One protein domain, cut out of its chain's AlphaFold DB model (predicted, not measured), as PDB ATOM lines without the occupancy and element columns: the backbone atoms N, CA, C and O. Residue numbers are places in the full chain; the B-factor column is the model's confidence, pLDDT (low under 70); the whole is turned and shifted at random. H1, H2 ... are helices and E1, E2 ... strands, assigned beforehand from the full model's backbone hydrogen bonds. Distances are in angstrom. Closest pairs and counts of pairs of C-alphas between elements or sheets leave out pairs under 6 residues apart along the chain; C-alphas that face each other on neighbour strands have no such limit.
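AT A GLANCE: This is residues 8 to 109 of the 302 residues of the protein "HIT family protein" of Cellulomonas sp. 73-145 (UniProt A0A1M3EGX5). One antiparallel sheet of five strands has the long helix H2 packed along one face and the short helix H1 across part of the other. The rest of that other face is bare of named helices. The printed part has 102 residues, with two named helices and five named strands in the order H1 E1 E2 E3 H2 E4 E5; the sheet runs E1 E2 E3 E5 E4. The class is mixed, and the whole is compact and rounded, with a radius of gyration of the C-alphas of 12.9 A and spans of 33 by 32 by 25 A.

IN THESE COORDINATES: H1, residues 8 to 13, begins at C-alpha 8 (29.672, 8.006, 37.460). E1 is residues 21 to 24, E2 residues 28 to 31, and E3 residues 42 to 46, 13.5 A long. H2, residues 58 to 79, spans 31.5 A. E4, residues 83 to 88, spans 16.7 A, and E5, residues 103 to 108, spans 15.5 A and ends at C-alpha 108 (36.113, 4.457, 60.988).

HOW THE PARTS SIT: E1, E2 and E3 form a meander, each strand the antiparallel neighbour of the one before, with N 30 and O 23 at 2.8 A and N 29 and O 45 at 2.9 A. N 44 and O 103 are 2.8 A apart between E3 and E5, and N 85 and O 106 2.8 A between E4 and E5, a hairpin. H2 is on the sheet at a height of 7.0 A, along E3 at 18 degrees on the local plane; their closest C-alphas, Pro 46 and Leu 64, are 6.2 A apart. E3, H2 and E4 make a split strand-helix-strand unit, two strands running the same way with E5 between them, and its crossover is right-handed. H1 is on the opposite face at a height of 8.9 A, across E2 at 65 degrees on the local plane. In H1 and H2 every O i to N i+4 pair is within hydrogen-bond range.

THE WHOLE: The farthest C-alphas, Glu 13 and Glu 82, are 34.2 A apart. The printed part has no cut. The links E3 to H2 and E4 to E5 are long. The mean pLDDT of the printed part is 94.5, with residues 15 to 17 under 70.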
ATOM      1  N   PHE A   8      29.103   9.348  37.290       93.94
ATOM      2  CA  PHE A   8      29.672   8.006  37.460       93.94
ATOM      3  C   PHE A   8      29.714   7.209  36.156       93.94
ATOM      4  O   PHE A   8      30.638   6.425  35.968       93.94
ATOM      5  N   CYS A   9      28.787   7.432  35.218       92.94
ATOM      6  CA  CYS A   9      28.913   6.848  33.879       92.94
ATOM      7  C   CYS A   9      30.161   7.364  33.162       92.94
ATOM      8  O   CYS A   9      30.860   6.567  32.546       92.94
ATOM      9  N   ALA A  10      30.476   8.657  33.290       90.25
ATOM     10  CA  ALA A  10      31.688   9.219  32.698       90.25
ATOM     11  C   ALA A  10      32.963   8.566  33.264       90.25
ATOM     12  O   ALA A  10      33.859   8.233  32.491       90.25
ATOM     13  N   ILE A  11      33.004   8.308  34.578       90.44
ATOM     14  CA  ILE A  11      34.103   7.585  35.244       90.44
ATOM     15  C   ILE A  11      34.167   6.118  34.793       90.44
ATOM     16  O   ILE A  11      35.237   5.577  34.545       90.44
ATOM     17  N   VAL A  12      33.024   5.444  34.666       90.56
ATOM     18  CA  VAL A  12      32.978   4.037  34.244       90.56
ATOM     19  C   VAL A  12      33.445   3.860  32.795       90.56
ATOM     20  O   VAL A  12      34.116   2.871  32.481       90.56
ATOM     21  N   GLU A  13      33.048   4.776  31.910       86.75
ATOM     22  CA  GLU A  13      33.334   4.726  30.472       86.75
ATOM     23  C   GLU A  13      34.790   5.049  30.138       86.75
ATOM     24  O   GLU A  13      35.291   4.586  29.113       86.75
ATOM     25  N   ARG A  14      35.464   5.832  30.984       77.50
ATOM     26  CA  ARG A  14      36.834   6.289  30.760       77.50
ATOM     27  C   ARG A  14      37.798   5.589  31.709       77.50
ATOM     28  O   ARG A  14      37.467   5.293  32.850       77.50
ATOM     29  N   ASP A  15      38.998   5.333  31.214       67.25
ATOM     30  CA  ASP A  15      40.170   5.150  32.065       67.25
ATOM     31  C   ASP A  15      40.756   6.554  32.272       67.25
ATOM     32  O   ASP A  15      41.586   7.020  31.490       67.25
ATOM     33  N   ASP A  16      40.134   7.314  33.177       67.94
ATOM     34  CA  ASP A  16      40.450   8.726  33.397       67.94
ATOM     35  C   ASP A  16      41.581   8.842  34.434       67.94
ATOM     36  O   ASP A  16      41.364   8.489  35.596       67.94
ATOM     37  N   PRO A  17      42.778   9.332  34.055       67.44
ATOM     38  CA  PRO A  17      43.920   9.412  34.963       67.44
ATOM     39  C   PRO A  17      43.707  10.380  36.136       67.44
ATOM     40  O   PRO A  17      44.433  10.285  37.127       67.44
ATOM     41  N   ASP A  18      42.728  11.288  36.058       75.88
ATOM     42  CA  ASP A  18      42.390  12.197  37.157       75.88
ATOM     43  C   ASP A  18      41.506  11.518  38.224       75.88
ATOM     44  O   ASP A  18      41.379  12.014  39.351       75.88
ATOM     45  N   VAL A  19      40.919  10.358  37.910       82.31
ATOM     46  CA  VAL A  19      40.155   9.554  38.866       82.31
ATOM     47  C   VAL A  19      41.107   8.662  39.653       82.31
ATOM     48  O   VAL A  19      41.874   7.871  39.113       82.31
ATOM     49  N   ARG A  20      41.009   8.731  40.981       90.06
ATOM     50  CA  ARG A  20      41.742   7.843  41.894       90.06
ATOM     51  C   ARG A  20      41.062   6.474  41.958       90.06
ATOM     52  O   ARG A  20      40.440   6.126  42.961       90.06
ATOM     53  N   GLU A  21      41.124   5.737  40.858       94.06
ATOM     54  CA  GLU A  21      40.613   4.373  40.749       94.06
ATOM     55  C   GLU A  21      41.484   3.389  41.541       94.06
ATOM     56  O   GLU A  21      42.710   3.494  41.561       94.06
ATOM     57  N   VAL A  22      40.843   2.426  42.208       95.19
ATOM     58  CA  VAL A  22      41.519   1.361  42.972       95.19
ATOM     59  C   VAL A  22      41.155  -0.042  42.510       95.19
ATOM     60  O   VAL A  22      41.855  -0.995  42.844       95.19
ATOM     61  N   TYR A  23      40.051  -0.192  41.778       96.00
ATOM     62  CA  TYR A  23      39.590  -1.489  41.307       96.00
ATOM     63  C   TYR A  23      38.675  -1.345  40.100       96.00
ATOM     64  O   TYR A  23      37.795  -0.482  40.069       96.00
ATOM     65  N   ARG A  24      38.829  -2.261  39.147       95.06
ATOM     66  CA  ARG A  24      37.971  -2.371  37.973       95.06
ATOM     67  C   ARG A  24      37.917  -3.804  37.492       95.06
ATOM     68  O   ARG A  24      38.941  -4.467  37.346       95.06
ATOM     69  N   ASP A  25      36.709  -4.245  37.180       94.56
ATOM     70  CA  ASP A  25      36.465  -5.487  36.464       94.56
ATOM     71  C   ASP A  25      35.410  -5.288  35.358       94.56
ATOM     72  O   ASP A  25      35.096  -4.169  34.929       94.56
ATOM     73  N   GLU A  26      34.890  -6.392  34.828       93.44
ATOM     74  CA  GLU A  26      33.878  -6.393  33.772       93.44
ATOM     75  C   GLU A  26      32.527  -5.795  34.200       93.44
ATOM     76  O   GLU A  26      31.739  -5.408  33.340       93.44
ATOM     77  N   ASN A  27      32.245  -5.691  35.502       95.19
ATOM     78  CA  ASN A  27      30.926  -5.364  36.046       95.19
ATOM     79  C   ASN A  27      30.929  -4.216  37.061       95.19
ATOM     80  O   ASN A  27      29.894  -3.572  37.234       95.19
ATOM     81  N   VAL A  28      32.055  -3.937  37.717       97.19
ATOM     82  CA  VAL A  28      32.190  -2.981  38.820       97.19
ATOM     83  C   VAL A  28      33.438  -2.115  38.633       97.19
ATOM     84  O   VAL A  28      34.461  -2.568  38.124       97.19
ATOM     85  N   VAL A  29      33.346  -0.859  39.068       96.88
ATOM     86  CA  VAL A  29      34.474   0.075  39.201       96.88
ATOM     87  C   VAL A  29      34.454   0.641  40.619       96.88
ATOM     88  O   VAL A  29      33.377   0.883  41.169       96.88
ATOM     89  N   ALA A  30      35.623   0.846  41.222       97.69
ATOM     90  CA  ALA A  30      35.740   1.503  42.513       97.69
ATOM     91  C   ALA A  30      36.854   2.545  42.546       97.69
ATOM     92  O   ALA A  30      37.955   2.328  42.039       97.69
ATOM     93  N   PHE A  31      36.553   3.677  43.166       96.75
ATOM     94  CA  PHE A  31      37.390   4.871  43.146       96.75
ATOM     95  C   PHE A  31      37.167   5.716  44.401       96.75
ATOM     96  O   PHE A  31      36.157   5.578  45.093       96.75
ATOM     97  N   PHE A  32      38.105   6.611  44.699       95.75
ATOM     98  CA  PHE A  32      37.906   7.605  45.751       95.75
ATOM     99  C   PHE A  32      36.987   8.731  45.259       95.75
ATOM    100  O   PHE A  32      37.170   9.218  44.141       95.75
ATOM    101  N   PRO A  33      36.037   9.203  46.084       93.12
ATOM    102  CA  PRO A  33      35.302  10.423  45.781       93.12
ATOM    103  C   PRO A  33      36.249  11.631  45.777       93.12
ATOM    104  O   PRO A  33      37.266  11.634  46.474       93.12
ATOM    105  N   THR A  34      35.879  12.680  45.041       89.62
ATOM    106  CA  THR A  34      36.644  13.938  44.987       89.62
ATOM    107  C   THR A  34      36.830  14.552  46.373       89.62
ATOM    108  O   THR A  34      37.932  14.969  46.712       89.62
ATOM    109  N   GLU A  35      35.764  14.555  47.178       90.31
ATOM    110  CA  GLU A  35      35.786  14.973  48.581       90.31
ATOM    111  C   GLU A  35      35.426  13.770  49.471       90.31
ATOM    112  O   GLU A  35      34.252  13.389  49.576       90.31
ATOM    113  N   PRO A  36      36.416  13.102  50.078       90.81
ATOM    114  CA  PRO A  36      36.164  11.945  50.914       90.81
ATOM    115  C   PRO A  36      35.694  12.357  52.311       90.81
ATOM    116  O   PRO A  36      36.379  13.077  53.022       90.81
ATOM    117  N   ALA A  37      34.559  11.801  52.752       90.56
ATOM    118  CA  ALA A  37      34.087  11.926  54.138       90.56
ATOM    119  C   ALA A  37      35.165  11.623  55.204       90.56
ATOM    120  O   ALA A  37      35.179  12.246  56.262       90.56
ATOM    121  N   VAL A  38      36.060  10.668  54.923       93.25
ATOM    122  CA  VAL A  38      37.230  10.295  55.737       93.25
ATOM    123  C   VAL A  38      38.333   9.744  54.829       93.25
ATOM    124  O   VAL A  38      38.056   9.264  53.726       93.25
ATOM    125  N   LEU A  39      39.586   9.744  55.290       92.12
ATOM    126  CA  LEU A  39      40.683   9.123  54.543       92.12
ATOM    127  C   LEU A  39      40.429   7.620  54.343       92.12
ATOM    128  O   LEU A  39      40.087   6.909  55.285       92.12
ATOM    129  N   GLY A  40      40.595   7.149  53.105       93.38
ATOM    130  CA  GLY A  40      40.285   5.767  52.721       93.38
ATOM    131  C   GLY A  40      38.840   5.523  52.279       93.38
ATOM    132  O   GLY A  40      38.494   4.378  52.008       93.38
ATOM    133  N   HIS A  41      37.992   6.556  52.207       97.50
ATOM    134  CA  HIS A  41      36.638   6.430  51.668       97.50
ATOM    135  C   HIS A  41      36.673   6.013  50.190       97.50
ATOM    136  O   HIS A  41      37.208   6.736  49.353       97.50
ATOM    137  N   VAL A  42      36.065   4.868  49.878       98.25
ATOM    138  CA  VAL A  42      35.944   4.326  48.518       98.25
ATOM    139  C   VAL A  42      34.473   4.240  48.112       98.25
ATOM    140  O   VAL A  42      33.625   3.832  48.904       98.25
ATOM    141  N   LEU A  43      34.178   4.602  46.866       98.19
ATOM    142  CA  LEU A  43      32.899   4.358  46.205       98.19
ATOM    143  C   LEU A  43      33.007   3.114  45.327       98.19
ATOM    144  O   LEU A  43      33.953   2.998  44.553       98.19
ATOM    145  N   VAL A  44      32.026   2.216  45.409       98.44
ATOM    146  CA  VAL A  44      31.918   1.009  44.574       98.44
ATOM    147  C   VAL A  44      30.653   1.109  43.728       98.44
ATOM    148  O   VAL A  44      29.556   1.221  44.281       98.44
ATOM    149  N   VAL A  45      30.783   1.076  42.400       97.81
ATOM    150  CA  VAL A  45      29.664   1.301  41.470       97.81
ATOM    151  C   VAL A  45      29.569   0.190  40.420       97.81
ATOM    152  O   VAL A  45      30.599  -0.249  39.902       97.81
ATOM    153  N   PRO A  46      28.361  -0.276  40.046       97.31
ATOM    154  CA  PRO A  46      28.207  -1.149  38.894       97.31
ATOM    155  C   PRO A  46      28.490  -0.359  37.613       97.31
ATOM    156  O   PRO A  46      28.222   0.841  37.532       97.31
ATOM    157  N   ARG A  47      28.982  -1.029  36.574       94.94
ATOM    158  CA  ARG A  47      29.245  -0.388  35.279       94.94
ATOM    159  C   ARG A  47      27.962   0.000  34.560       94.94
ATOM    160  O   ARG A  47      27.898   1.044  33.913       94.94
ATOM    161  N   ARG A  48      26.919  -0.829  34.666       95.06
ATOM    162  CA  ARG A  48      25.603  -0.462  34.143       95.06
ATOM    163  C   ARG A  48      25.038   0.676  34.986       95.06
ATOM    164  O   ARG A  48      24.961   0.567  36.203       95.06
ATOM    165  N   HIS A  49      24.553   1.716  34.317       95.88
ATOM    166  CA  HIS A  49      23.763   2.747  34.973       95.88
ATOM    167  C   HIS A  49      22.478   2.150  35.562       95.88
ATOM    168  O   HIS A  49      21.615   1.637  34.835       95.88
ATOM    169  N   VAL A  50      22.367   2.214  36.886       96.25
ATOM    170  CA  VAL A  50      21.183   1.820  37.653       96.25
ATOM    171  C   VAL A  50      20.906   2.941  38.646       96.25
ATOM    172  O   VAL A  50      21.786   3.196  39.459       96.25
ATOM    173  N   PRO A  51      19.758   3.633  38.608       96.06
ATOM    174  CA  PRO A  51      19.547   4.800  39.466       96.06
ATOM    175  C   PRO A  51      19.542   4.490  40.964       96.06
ATOM    176  O   PRO A  51      20.023   5.295  41.758       96.06
ATOM    177  N   ASP A  52      19.012   3.332  41.344       96.88
ATOM    178  CA  ASP A  52      18.801   2.905  42.725       96.88
ATOM    179  C   ASP A  52      18.750   1.369  42.837       96.88
ATOM    180  O   ASP A  52      18.800   0.638  41.842       96.88
ATOM    181  N   ILE A  53      18.682   0.870  44.072       97.19
ATOM    182  CA  ILE A  53      18.709  -0.559  44.399       97.19
ATOM    183  C   ILE A  53      17.554  -1.338  43.759       97.19
ATOM    184  O   ILE A  53      17.716  -2.516  43.448       97.19
ATOM    185  N   TRP A  54      16.405  -0.696  43.529       95.75
ATOM    186  CA  TRP A  54      15.219  -1.353  42.976       95.75
ATOM    187  C   TRP A  54      15.379  -1.693  41.490       95.75
ATOM    188  O   TRP A  54      14.652  -2.542  40.978       95.75
ATOM    189  N   GLY A  55      16.344  -1.072  40.802       94.69
ATOM    190  CA  GLY A  55      16.686  -1.373  39.412       94.69
ATOM    191  C   GLY A  55      17.801  -2.408  39.215       94.69
ATOM    192  O   GLY A  55      18.144  -2.700  38.061       94.69
ATOM    193  N   LEU A  56      18.419  -2.922  40.286       95.00
ATOM    194  CA  LEU A  56      19.498  -3.911  40.184       95.00
ATOM    195  C   LEU A  56      18.957  -5.283  39.784       95.00
ATOM    196  O   LEU A  56      17.954  -5.758  40.316       95.00
ATOM    197  N   LYS A  57      19.671  -5.965  38.887       93.94
ATOM    198  CA  LYS A  57      19.430  -7.386  38.621       93.94
ATOM    199  C   LYS A  57      20.121  -8.248  39.687       93.94
ATOM    200  O   LYS A  57      21.143  -7.819  40.225       93.94
ATOM    201  N   PRO A  58      19.641  -9.481  39.948       91.44
ATOM    202  CA  PRO A  58      20.259 -10.374  40.933       91.44
ATOM    203  C   PRO A  58      21.763 -10.596  40.714       91.44
ATOM    204  O   PRO A  58      22.540 -10.498  41.662       91.44
ATOM    205  N   ASP A  59      22.186 -10.812  39.466       91.88
ATOM    206  CA  ASP A  59      23.599 -11.044  39.140       91.88
ATOM    207  C   ASP A  59      24.471  -9.808  39.402       91.88
ATOM    208  O   ASP A  59      25.573  -9.925  39.940       91.88
ATOM    209  N   GLU A  60      23.957  -8.614  39.095       94.00
ATOM    210  CA  GLU A  60      24.651  -7.340  39.319       94.00
ATOM    211  C   GLU A  60      24.767  -7.029  40.809       94.00
ATOM    212  O   GLU A  60      25.826  -6.619  41.276       94.00
ATOM    213  N   ALA A  61      23.701  -7.278  41.577       96.19
ATOM    214  CA  ALA A  61      23.725  -7.151  43.030       96.19
ATOM    215  C   ALA A  61      24.762  -8.101  43.651       96.19
ATOM    216  O   ALA A  61      25.507  -7.710  44.554       96.19
ATOM    217  N   ALA A  62      24.860  -9.333  43.140       96.88
ATOM    218  CA  ALA A  62      25.849 -10.303  43.591       96.88
ATOM    219  C   ALA A  62      27.286  -9.866  43.252       96.88
ATOM    220  O   ALA A  62      28.177  -9.990  44.091       96.88
ATOM    221  N   GLN A  63      27.523  -9.334  42.050       96.94
ATOM    222  CA  GLN A  63      28.827  -8.805  41.631       96.94
ATOM    223  C   GLN A  63      29.241  -7.586  42.462       96.94
ATOM    224  O   GLN A  63      30.341  -7.573  43.013       96.94
ATOM    225  N   LEU A  64      28.341  -6.612  42.628       97.94
ATOM    226  CA  LEU A  64      28.569  -5.418  43.442       97.94
ATOM    227  C   LEU A  64      28.901  -5.788  44.893       97.94
ATOM    228  O   LEU A  64      29.846  -5.251  45.469       97.94
ATOM    229  N   SER A  65      28.176  -6.755  45.465       98.12
ATOM    230  CA  SER A  65      28.423  -7.241  46.829       98.12
ATOM    231  C   SER A  65      29.789  -7.918  46.961       98.12
ATOM    232  O   SER A  65      30.503  -7.658  47.926       98.12
ATOM    233  N   ARG A  66      30.197  -8.746  45.987       98.31
ATOM    234  CA  ARG A  66      31.526  -9.382  45.993       98.31
ATOM    235  C   ARG A  66      32.653  -8.353  45.947       98.31
ATOM    236  O   ARG A  66      33.576  -8.443  46.751       98.31
ATOM    237  N   ALA A  67      32.551  -7.365  45.061       98.38
ATOM    238  CA  ALA A  67      33.531  -6.285  44.973       98.38
ATOM    239  C   ALA A  67      33.570  -5.442  46.259       98.38
ATOM    240  O   ALA A  67      34.644  -5.102  46.743       98.38
ATOM    241  N   THR A  68      32.406  -5.171  46.858       98.56
ATOM    242  CA  THR A  68      32.296  -4.455  48.141       98.56
ATOM    243  C   THR A  68      33.055  -5.181  49.254       98.56
ATOM    244  O   THR A  68      33.805  -4.546  49.989       98.56
ATOM    245  N   VAL A  69      32.903  -6.506  49.370       98.62
ATOM    246  CA  VAL A  69      33.620  -7.309  50.377       98.62
ATOM    247  C   VAL A  69      35.129  -7.310  50.120       98.62
ATOM    248  O   VAL A  69      35.896  -7.061  51.044       98.62
ATOM    249  N   LEU A  70      35.554  -7.514  48.868       98.56
ATOM    250  CA  LEU A  70      36.971  -7.473  48.487       98.56
ATOM    251  C   LEU A  70      37.625  -6.134  48.866       98.56
ATOM    252  O   LEU A  70      38.707  -6.103  49.447       98.56
ATOM    253  N   LEU A  71      36.961  -5.024  48.550       98.56
ATOM    254  CA  LEU A  71      37.476  -3.683  48.816       98.56
ATOM    255  C   LEU A  71      37.444  -3.325  50.301       98.56
ATOM    256  O   LEU A  71      38.333  -2.620  50.771       98.56
ATOM    257  N   ALA A  72      36.467  -3.831  51.055       98.56
ATOM    258  CA  ALA A  72      36.455  -3.707  52.508       98.56
ATOM    259  C   ALA A  72      37.687  -4.382  53.140       98.56
ATOM    260  O   ALA A  72      38.321  -3.798  54.021       98.56
ATOM    261  N   ASP A  73      38.060  -5.572  52.658       98.44
ATOM    262  CA  ASP A  73      39.277  -6.264  53.091       98.44
ATOM    263  C   ASP A  73      40.546  -5.505  52.689       98.44
ATOM    264  O   ASP A  73      41.427  -5.314  53.528       98.44
ATOM    265  N   ALA A  74      40.606  -4.990  51.457       98.38
ATOM    266  CA  ALA A  74      41.736  -4.194  50.978       98.38
ATOM    267  C   ALA A  74      41.935  -2.907  51.797       98.38
ATOM    268  O   ALA A  74      43.056  -2.566  52.164       98.38
ATOM    269  N   ILE A  75      40.848  -2.209  52.144       98.31
ATOM    270  CA  ILE A  75      40.881  -1.046  53.042       98.31
ATOM    271  C   ILE A  75      41.439  -1.448  54.410       98.31
ATOM    272  O   ILE A  75      42.296  -0.756  54.963       98.31
ATOM    273  N   ARG A  76      40.965  -2.568  54.964       98.06
ATOM    274  CA  ARG A  76      41.417  -3.050  56.271       98.06
ATOM    275  C   ARG A  76      42.916  -3.340  56.284       98.06
ATOM    276  O   ARG A  76      43.585  -2.950  57.235       98.06
ATOM    277  N   GLU A  77      43.427  -3.985  55.242       98.12
ATOM    278  CA  GLU A  77      44.851  -4.298  55.091       98.12
ATOM    279  C   GLU A  77      45.707  -3.046  54.850       98.12
ATOM    280  O   GLU A  77      46.795  -2.920  55.404       98.12
ATOM    281  N   ALA A  78      45.223  -2.092  54.053       97.69
ATOM    282  CA  ALA A  78      46.018  -0.933  53.660       97.69
ATOM    283  C   ALA A  78      46.150   0.119  54.771       97.69
ATOM    284  O   ALA A  78      47.227   0.688  54.957       97.69
ATOM    285  N   ILE A  79      45.063   0.412  55.498       96.81
ATOM    286  CA  ILE A  79      45.012   1.561  56.424       96.81
ATOM    287  C   ILE A  79      44.525   1.223  57.836       96.81
ATOM    288  O   ILE A  79      44.462   2.120  58.672       96.81
ATOM    289  N   HIS A  80      44.228  -0.051  58.118       97.12
ATOM    290  CA  HIS A  80      43.965  -0.569  59.466       97.12
ATOM    291  C   HIS A  80      42.953   0.264  60.291       97.12
ATOM    292  O   HIS A  80      43.279   0.702  61.397       97.12
ATOM    293  N   PRO A  81      41.731   0.519  59.783       97.50
ATOM    294  CA  PRO A  81      40.735   1.259  60.541       97.50
ATOM    295  C   PRO A  81      40.182   0.413  61.698       97.50
ATOM    296  O   PRO A  81      40.168  -0.818  61.641       97.50
ATOM    297  N   GLU A  82      39.669   1.070  62.737       97.25
ATOM    298  CA  GLU A  82      39.032   0.400  63.885       97.25
ATOM    299  C   GLU A  82      37.645  -0.159  63.529       97.25
ATOM    300  O   GLU A  82      37.139  -1.074  64.182       97.25
ATOM    301  N   GLY A  83      37.029   0.375  62.472       96.38
ATOM    302  CA  GLY A  83      35.767  -0.103  61.925       96.38
ATOM    303  C   GLY A  83      35.558   0.320  60.473       96.38
ATOM    304  O   GLY A  83      36.387   0.994  59.868       96.38
ATOM    305  N   LEU A  84      34.423  -0.073  59.901       97.38
ATOM    306  CA  LEU A  84      34.045   0.272  58.534       97.38
ATOM    307  C   LEU A  84      32.528   0.421  58.454       97.38
ATOM    308  O   LEU A  84      31.790  -0.481  58.849       97.38
ATOM    309  N   ASN A  85      32.055   1.540  57.915       97.50
ATOM    310  CA  ASN A  85      30.670   1.671  57.490       97.50
ATOM    311  C   ASN A  85      30.542   1.297  56.014       97.50
ATOM    312  O   ASN A  85      31.295   1.780  55.175       97.50
ATOM    313  N   VAL A  86      29.538   0.477  55.716       98.06
ATOM    314  CA  VAL A  86      29.082   0.191  54.355       98.06
ATOM    315  C   VAL A  86      27.735   0.879  54.188       98.06
ATOM    316  O   VAL A  86      26.778   0.518  54.874       98.06
ATOM    317  N   ILE A  87      27.666   1.911  53.349       97.25
ATOM    318  CA  ILE A  87      26.470   2.752  53.205       97.25
ATOM    319  C   ILE A  87      26.043   2.754  51.746       97.25
ATOM    320  O   ILE A  87      26.853   2.967  50.853       97.25
ATOM    321  N   GLN A  88      24.759   2.530  51.500       97.56
ATOM    322  CA  GLN A  88      24.172   2.601  50.170       97.56
ATOM    323  C   GLN A  88      22.824   3.308  50.296       97.56
ATOM    324  O   GLN A  88      21.958   2.890  51.065       97.56
ATOM    325  N   SER A  89      22.675   4.406  49.563       97.62
ATOM    326  CA  SER A  89      21.531   5.307  49.670       97.62
ATOM    327  C   SER A  89      20.637   5.212  48.438       97.62
ATOM    328  O   SER A  89      21.129   5.190  47.311       97.62
ATOM    329  N   ASN A  90      19.317   5.204  48.644       98.00
ATOM    330  CA  ASN A  90      18.323   5.142  47.568       98.00
ATOM    331  C   ASN A  90      17.265   6.227  47.745       98.00
ATOM    332  O   ASN A  90      16.475   6.188  48.689       98.00
ATOM    333  N   GLY A  91      17.233   7.184  46.821       96.25
ATOM    334  CA  GLY A  91      16.374   8.361  46.913       96.25
ATOM    335  C   GLY A  91      17.006   9.511  47.702       96.25
ATOM    336  O   GLY A  91      17.918   9.337  48.506       96.25
ATOM    337  N   GLU A  92      16.529  10.726  47.434       95.81
ATOM    338  CA  GLU A  92      17.076  11.963  48.013       95.81
ATOM    339  C   GLU A  92      16.909  12.029  49.540       95.81
ATOM    340  O   GLU A  92      17.838  12.414  50.241       95.81
ATOM    341  N   VAL A  93      15.772  11.557  50.068       97.12
ATOM    342  CA  VAL A  93      15.506  11.489  51.520       97.12
ATOM    343  C   VAL A  93      16.506  10.581  52.245       97.12
ATOM    344  O   VAL A  93      16.839  10.826  53.399       97.12
ATOM    345  N   ALA A  94      17.027   9.563  51.558       96.19
ATOM    346  CA  ALA A  94      18.093   8.701  52.059       96.19
ATOM    347  C   ALA A  94      19.497   9.254  51.746       96.19
ATOM    348  O   ALA A  94      20.450   8.484  51.742       96.19
ATOM    349  N   THR A  95      19.614  10.550  51.435       94.81
ATOM    350  CA  THR A  95      20.849  11.288  51.116       94.81
ATOM    351  C   THR A  95      21.583  10.847  49.845       94.81
ATOM    352  O   THR A  95      22.781  11.080  49.710       94.81
ATOM    353  N   GLN A  96      20.888  10.236  48.881       96.69
ATOM    354  CA  GLN A  96      21.489   9.876  47.594       96.69
ATOM    355  C   GLN A  96      21.557  11.081  46.641       96.69
ATOM    356  O   GLN A  96      20.529  11.484  46.081       96.69
ATOM    357  N   THR A  97      22.763  11.587  46.384       93.12
ATOM    358  CA  THR A  97      23.017  12.732  45.490       93.12
ATOM    359  C   THR A  97      23.186  12.316  44.027       93.12
ATOM    360  O   THR A  97      22.487  12.835  43.159       93.12
ATOM    361  N   VAL A  98      24.033  11.322  43.739       94.88
ATOM    362  CA  VAL A  98      24.229  10.794  42.378       94.88
ATOM    363  C   VAL A  98      23.275   9.626  42.125       94.88
ATOM    364  O   VAL A  98      23.302   8.617  42.833       94.88
ATOM    365  N   LYS A  99      22.425   9.745  41.096       96.25
ATOM    366  CA  LYS A  99      21.449   8.713  40.690       96.25
ATOM    367  C   LYS A  99      22.094   7.609  39.859       96.25
ATOM    368  O   LYS A  99      21.726   7.363  38.718       96.25
ATOM    369  N   HIS A 100      23.084   6.967  40.457       96.88
ATOM    370  CA  HIS A 100      23.740   5.757  39.985       96.88
ATOM    371  C   HIS A 100      24.108   4.976  41.239       96.88
ATOM    372  O   HIS A 100      24.780   5.536  42.098       96.88
ATOM    373  N   VAL A 101      23.644   3.736  41.396       97.69
ATOM    374  CA  VAL A 101      23.863   2.918  42.596       97.69
ATOM    375  C   VAL A 101      25.337   2.924  42.969       97.69
ATOM    376  O   VAL A 101      26.186   2.546  42.173       97.69
ATOM    377  N   HIS A 102      25.639   3.324  44.193       97.94
ATOM    378  CA  HIS A 102      26.998   3.341  44.702       97.94
ATOM    379  C   HIS A 102      27.003   2.919  46.160       97.94
ATOM    380  O   HIS A 102      26.126   3.310  46.932       97.94
ATOM    381  N   VAL A 103      27.987   2.106  46.518       98.56
ATOM    382  CA  VAL A 103      28.246   1.698  47.894       98.56
ATOM    383  C   VAL A 103      29.436   2.497  48.399       98.56
ATOM    384  O   VAL A 103      30.511   2.459  47.807       98.56
ATOM    385  N   HIS A 104      29.243   3.212  49.497       98.19
ATOM    386  CA  HIS A 104      30.306   3.854  50.245       98.19
ATOM    387  C   HIS A 104      30.944   2.840  51.189       98.19
ATOM    388  O   HIS A 104      30.258   2.249  52.026       98.19
ATOM    389  N   LEU A 105      32.258   2.689  51.097       98.56
ATOM    390  CA  LEU A 105      33.092   2.060  52.108       98.56
ATOM    391  C   LEU A 105      33.800   3.174  52.872       98.56
ATOM    392  O   LEU A 105      34.664   3.849  52.319       98.56
ATOM    393  N   VAL A 106      33.395   3.396  54.120       97.69
ATOM    394  CA  VAL A 106      33.835   4.525  54.952       97.69
ATOM    395  C   VAL A 106      34.588   3.982  56.171       97.69
ATOM    396  O   VAL A 106      33.945   3.517  57.117       97.69
ATOM    397  N   PRO A 107      35.931   3.978  56.153       97.62
ATOM    398  CA  PRO A 107      36.756   3.558  57.289       97.62
ATOM    399  C   PRO A 107      36.472   4.400  58.539       97.62
ATOM    400  O   PRO A 107      36.222   5.596  58.424       97.62
ATOM    401  N   ARG A 108      36.492   3.795  59.729       96.69
ATOM    402  CA  ARG A 108      36.113   4.457  60.988       96.69
ATOM    403  C   ARG A 108      37.204   4.394  62.050       96.69
ATOM    404  O   ARG A 108      37.895   3.381  62.168       96.69
ATOM    405  N   TRP A 109      37.267   5.442  62.867       94.88
ATOM    406  CA  TRP A 109      38.079   5.544  64.087       94.88
ATOM    407  C   TRP A 109      37.266   6.189  65.211       94.88
ATOM    408  O   TRP A 109      36.364   6.983  64.943       94.88
TER     409      TRP A 109